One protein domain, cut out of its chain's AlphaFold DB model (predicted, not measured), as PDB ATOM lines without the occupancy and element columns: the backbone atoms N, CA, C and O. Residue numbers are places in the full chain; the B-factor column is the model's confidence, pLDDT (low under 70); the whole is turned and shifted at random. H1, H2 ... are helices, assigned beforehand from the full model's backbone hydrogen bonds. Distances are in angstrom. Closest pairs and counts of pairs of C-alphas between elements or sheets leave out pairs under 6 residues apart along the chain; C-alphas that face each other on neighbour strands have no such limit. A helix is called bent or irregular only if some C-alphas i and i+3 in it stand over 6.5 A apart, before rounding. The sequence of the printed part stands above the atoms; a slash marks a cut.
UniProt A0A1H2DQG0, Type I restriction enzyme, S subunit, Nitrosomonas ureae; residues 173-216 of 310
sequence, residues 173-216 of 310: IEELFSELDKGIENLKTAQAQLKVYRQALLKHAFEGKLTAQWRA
ATOM      1  N   ILE A 173      10.266  21.836 -20.542       96.44
ATOM      2  CA  ILE A 173       9.163  22.051 -19.596       96.44
ATOM      3  C   ILE A 173       8.916  20.785 -18.759       96.44
ATOM      4  O   ILE A 173       8.857  20.865 -17.533       96.44
ATOM      5  N   GLU A 174       8.818  19.620 -19.402       95.25
ATOM      6  CA  GLU A 174       8.593  18.331 -18.727       95.25
ATOM      7  C   GLU A 174       9.765  17.947 -17.804       95.25
ATOM      8  O   GLU A 174       9.551  17.472 -16.687       95.25
ATOM      9  N   GLU A 175      11.009  18.205 -18.224       96.56
ATOM     10  CA  GLU A 175      12.207  18.030 -17.391       96.56
ATOM     11  C   GLU A 175      12.106  18.855 -16.097       96.56
ATOM     12  O   GLU A 175      12.251  18.310 -15.001       96.56
ATOM     13  N   LEU A 176      11.784  20.148 -16.214       96.12
ATOM     14  CA  LEU A 176      11.660  21.057 -15.070       96.12
ATOM     15  C   LEU A 176      10.514  20.661 -14.127       96.12
ATOM     16  O   LEU A 176      10.670  20.731 -12.905       96.12
ATOM     17  N   PHE A 177       9.371  20.213 -14.658       92.75
ATOM     18  CA  PHE A 177       8.286  19.695 -13.818       92.75
ATOM     19  C   PHE A 177       8.694  18.414 -13.082       92.75
ATOM     20  O   PHE A 177       8.405  18.281 -11.891       92.75
ATOM     21  N   SER A 178       9.435  17.515 -13.737       93.75
ATOM     22  CA  SER A 178       9.953  16.302 -13.097       93.75
ATOM     23  C   SER A 178      10.924  16.612 -11.951       93.75
ATOM     24  O   SER A 178      10.868  15.974 -10.895       93.75
ATOM     25  N   GLU A 179      11.806  17.599 -12.119       95.06
ATOM     26  CA  GLU A 179      12.697  18.064 -11.049       95.06
ATOM     27  C   GLU A 179      11.920  18.647  -9.865       95.06
ATOM     28  O   GLU A 179      12.218  18.336  -8.706       95.06
ATOM     29  N   LEU A 180      10.885  19.443 -10.146       93.56
ATOM     30  CA  LEU A 180      10.025  20.032  -9.125       93.56
ATOM     31  C   LEU A 180       9.285  18.957  -8.315       93.56
ATOM     32  O   LEU A 180       9.249  19.035  -7.083       93.56
ATOM     33  N   ASP A 181       8.754  17.930  -8.975       91.00
ATOM     34  CA  ASP A 181       8.073  16.816  -8.308       91.00
ATOM     35  C   ASP A 181       9.020  16.033  -7.386       91.00
ATOM     36  O   ASP A 181       8.677  15.773  -6.226       91.00
ATOM     37  N   LYS A 182      10.249  15.746  -7.844       94.00
ATOM     38  CA  LYS A 182      11.300  15.134  -7.008       94.00
ATOM     39  C   LYS A 182      11.637  16.007  -5.799       94.00
ATOM     40  O   LYS A 182      11.793  15.500  -4.688       94.00
ATOM     41  N   GLY A 183      11.716  17.325  -5.984       95.06
ATOM     42  CA  GLY A 183      11.934  18.279  -4.896       95.06
ATOM     43  C   GLY A 183      10.835  18.220  -3.828       95.06
ATOM     44  O   GLY A 183      11.130  18.168  -2.630       95.06
ATOM     45  N   ILE A 184       9.566  18.162  -4.248       93.81
ATOM     46  CA  ILE A 184       8.414  18.027  -3.342       93.81
ATOM     47  C   ILE A 184       8.475  16.702  -2.569       93.81
ATOM     48  O   ILE A 184       8.206  16.679  -1.363       93.81
ATOM     49  N   GLU A 185       8.811  15.598  -3.234       95.00
ATOM     50  CA  GLU A 185       8.934  14.281  -2.601       95.00
ATOM     51  C   GLU A 185      10.064  14.242  -1.560       95.00
ATOM     52  O   GLU A 185       9.857  13.786  -0.428       95.00
ATOM     53  N   ASN A 186      11.228  14.799  -1.896       95.88
ATOM     54  CA  ASN A 186      12.364  14.906  -0.983       95.88
ATOM     55  C   ASN A 186      12.005  15.708   0.273       95.88
ATOM     56  O   ASN A 186      12.300  15.284   1.393       95.88
ATOM     57  N   LEU A 187      11.304  16.835   0.109       95.75
ATOM     58  CA  LEU A 187      10.870  17.666   1.231       95.75
ATOM     59  C   LEU A 187       9.878  16.930   2.145       95.75
ATOM     60  O   LEU A 187      10.019  16.975   3.368       95.75
ATOM     61  N   LYS A 188       8.912  16.198   1.574       95.94
ATOM     62  CA  LYS A 188       7.982  15.355   2.350       95.94
ATOM     63  C   LYS A 188       8.721  14.270   3.135       95.94
ATOM     64  O   LYS A 188       8.421  14.044   4.309       95.94
ATOM     65  N   THR A 189       9.706  13.629   2.511       95.62
ATOM     66  CA  THR A 189      10.524  12.589   3.146       95.62
ATOM     67  C   THR A 189      11.339  13.157   4.307       95.62
ATOM     68  O   THR A 189      11.299  12.609   5.410       95.62
ATOM     69  N   ALA A 190      11.999  14.301   4.111       95.44
ATOM     70  CA  ALA A 190      12.753  14.982   5.161       95.44
ATOM     71  C   ALA A 190      11.861  15.381   6.352       95.44
ATOM     72  O   ALA A 190      12.237  15.186   7.509       95.44
ATOM     73  N   GLN A 191      10.644  15.876   6.094       95.88
ATOM     74  CA  GLN A 191       9.669  16.187   7.146       95.88
ATOM     75  C   GLN A 191       9.269  14.946   7.957       95.88
ATOM     76  O   GLN A 191       9.203  15.003   9.190       95.88
ATOM     77  N   ALA A 192       9.026  13.815   7.287       95.19
ATOM     78  CA  ALA A 192       8.699  12.557   7.953       95.19
ATOM     79  C   ALA A 192       9.870  12.047   8.811       95.19
ATOM     80  O   ALA A 192       9.675  11.691   9.976       95.19
ATOM     81  N   GLN A 193      11.093  12.085   8.276       95.38
ATOM     82  CA  GLN A 193      12.305  11.694   8.998       95.38
ATOM     83  C   GLN A 193      12.559  12.581  10.217       95.38
ATOM     84  O   GLN A 193      12.871  12.070  11.291       95.38
ATOM     85  N   LEU A 194      12.350  13.896  10.103       96.25
ATOM     86  CA  LEU A 194      12.508  14.825  11.220       96.25
ATOM     87  C   LEU A 194      11.557  14.497  12.380       96.25
ATOM     88  O   LEU A 194      11.942  14.598  13.546       96.25
ATOM     89  N   LYS A 195      10.323  14.066  12.085       94.75
ATOM     90  CA  LYS A 195       9.364  13.623  13.109       94.75
ATOM     91  C   LYS A 195       9.872  12.387  13.855       94.75
ATOM     92  O   LYS A 195       9.829  12.366  15.084       94.75
ATOM     93  N   VAL A 196      10.382  11.395  13.125       94.69
ATOM     94  CA  VAL A 196      10.949  10.166  13.708       94.69
ATOM     95  C   VAL A 196      12.197  10.480  14.531       94.69
ATOM     96  O   VAL A 196      12.306  10.046  15.676       94.69
ATOM     97  N   TYR A 197      13.104  11.297  13.994       94.12
ATOM     98  CA  TYR A 197      14.324  11.706  14.684       94.12
ATOM     99  C   TYR A 197      14.018  12.433  15.996       94.12
ATOM    100  O   TYR A 197      14.605  12.114  17.024       94.12
ATOM    101  N   ARG A 198      13.043  13.352  16.002       94.38
ATOM    102  CA  ARG A 198      12.594  14.032  17.230       94.38
ATOM    103  C   ARG A 198      12.098  13.046  18.286       94.38
ATOM    104  O   ARG A 198      12.475  13.166  19.447       94.38
ATOM    105  N   GLN A 199      11.288  12.063  17.898       94.31
ATOM    106  CA  GLN A 199      10.806  11.032  18.825       94.31
ATOM    107  C   GLN A 199      11.953  10.178  19.372       94.31
ATOM    108  O   GLN A 199      12.021   9.936  20.576       94.31
ATOM    109  N   ALA A 200      12.879   9.761  18.505       93.31
ATOM    110  CA  ALA A 200      14.053   8.995  18.904       93.31
ATOM    111  C   ALA A 200      14.948   9.795  19.861       93.31
ATOM    112  O   ALA A 200      15.350   9.261  20.894       93.31
ATOM    113  N   LEU A 201      15.199  11.072  19.566       93.56
ATOM    114  CA  LEU A 201      16.001  11.969  20.393       93.56
ATOM    115  C   LEU A 201      15.372  12.175  21.773       93.56
ATOM    116  O   LEU A 201      16.065  12.039  22.778       93.56
ATOM    117  N   LEU A 202      14.062  12.434  21.840       94.38
ATOM    118  CA  LEU A 202      13.341  12.557  23.110       94.38
ATOM    119  C   LEU A 202      13.408  11.256  23.913       94.38
ATOM    120  O   LEU A 202      13.745  11.285  25.093       94.38
ATOM    121  N   LYS A 203      13.177  10.105  23.270       93.31
ATOM    122  CA  LYS A 203      13.332   8.791  23.909       93.31
ATOM    123  C   LYS A 203      14.743   8.609  24.476       93.31
ATOM    124  O   LYS A 203      14.895   8.222  25.630       93.31
ATOM    125  N   HIS A 204      15.776   8.942  23.702       93.06
ATOM    126  CA  HIS A 204      17.168   8.842  24.149       93.06
ATOM    127  C   HIS A 204      17.488   9.817  25.288       93.06
ATOM    128  O   HIS A 204      18.297   9.484  26.158       93.06
ATOM    129  N   ALA A 205      16.862  10.996  25.308       91.38
ATOM    130  CA  ALA A 205      16.985  11.952  26.401       91.38
ATOM    131  C   ALA A 205      16.386  11.390  27.700       91.38
ATOM    132  O   ALA A 205      17.072  11.381  28.721       91.38
ATOM    133  N   PHE A 206      15.162  10.847  27.653       91.50
ATOM    134  CA  PHE A 206      14.488  10.261  28.822       91.50
ATOM    135  C   PHE A 206      15.165   8.985  29.337       91.50
ATOM    136  O   PHE A 206      15.277   8.795  30.544       91.50
ATOM    137  N   GLU A 207      15.691   8.139  28.450       93.19
ATOM    138  CA  GLU A 207      16.487   6.959  28.829       93.19
ATOM    139  C   GLU A 207      17.891   7.341  29.350       93.19
ATOM    140  O   GLU A 207      18.687   6.487  29.748       93.19
ATOM    141  N   GLY A 208      18.241   8.633  29.312       89.44
ATOM    142  CA  GLY A 208      19.546   9.153  29.706       89.44
ATOM    143  C   GLY A 208      20.689   8.698  28.794       89.44
ATOM    144  O   GLY A 208      21.856   8.903  29.134       89.44
ATOM    145  N   LYS A 209      20.393   8.097  27.635       90.38
ATOM    146  CA  LYS A 209      21.398   7.652  26.658       90.38
ATOM    147  C   LYS A 209      22.271   8.813  26.190       90.38
ATOM    148  O   LYS A 209      23.475   8.637  26.040       90.38
ATOM    149  N   LEU A 210      21.693  10.012  26.073       86.94
ATOM    150  CA  LEU A 210      22.424  11.227  25.691       86.94
ATOM    151  C   LEU A 210      23.492  11.654  26.715       86.94
ATOM    152  O   LEU A 210      24.458  12.309  26.349       86.94
ATOM    153  N   THR A 211      23.358  11.270  27.989       89.31
ATOM    154  CA  THR A 211      24.320  11.610  29.059       89.31
ATOM    155  C   THR A 211      25.129  10.406  29.542       89.31
ATOM    156  O   THR A 211      25.915  10.528  30.483       89.31
ATOM    157  N   ALA A 212      24.950   9.230  28.930       88.62
ATOM    158  CA  ALA A 212      25.551   7.980  29.393       88.62
ATOM    159  C   ALA A 212      27.087   8.036  29.411       88.62
ATOM    160  O   ALA A 212      27.698   7.659  30.411       88.62
ATOM    161  N   GLN A 213      27.706   8.582  28.358       86.38
ATOM    162  CA  GLN A 213      29.163   8.744  28.282       86.38
ATOM    163  C   GLN A 213      29.698   9.683  29.371       86.38
ATOM    164  O   GLN A 213      30.640   9.332  30.079       86.38
ATOM    165  N   TRP A 214      29.060  10.841  29.569       88.81
ATOM    166  CA  TRP A 214      29.432  11.782  30.630       88.81
ATOM    167  C   TRP A 214      29.327  11.144  32.026       88.81
ATOM    168  O   TRP A 214      30.229  11.296  32.853       88.81
ATOM    169  N   ARG A 215      28.264  10.362  32.279       85.19
ATOM    170  CA  ARG A 215      28.083   9.627  33.544       85.19
ATOM    171  C   ARG A 215      29.167   8.567  33.753       85.19
ATOM    172  O   ARG A 215      29.686   8.451  34.863       85.19
ATOM    173  N   ALA A 216      29.532   7.823  32.708       87.25
ATOM    174  CA  ALA A 216      30.591   6.814  32.768       87.25
ATOM    175  C   ALA A 216      31.963   7.441  33.067       87.25
ATOM    176  O   ALA A 216      32.664   6.986  33.967       87.25
TER     177      ALA A 216
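This is residues 173 to 216 of the 310 residues of the protein "Type I restriction enzyme, S subunit" of Nitrosomonas ureae (UniProt A0A1H2DQG0). One long, gently curving helix, H1, makes nearly the whole length of a rod, and a short helix, H2, turns off at its far end after a tight link. Residues 173 to 200 of H1 stand free. The printed part has 44 residues with two named helices, H1 then H2, and no named strand; the class is all helix. It is extended, with a radius of gyration of the C-alphas of 18.1 A and spans of 58 by 15 by 5 A.

H1 holds residues 173 to 206, 50.1 A from C-alpha 173 at (9.163, 22.051, -19.596) to C-alpha 206 at (14.488, 10.261, 28.822). H2 holds residues 209 to 216 and ends with C-alpha 216 at (30.591, 6.814, 32.768). H2 is irregular: C-alphas 210 and 213 are 7.6 A apart.

H1 and H2 are close but not clearly touching; their closest C-alphas, those of His 204 and Leu 210, are 6.0 A apart. They run the same way at a steep tilt of 47 degrees. In H1 every O i to N i+4 pair is within hydrogen-bond range; in H2, 2 of 4 are.

The two C-alphas farthest apart, those of Ile 173 and Ala 216, are 58.6 A apart. The printed part has no cut, and no printed residue has a pLDDT under 70.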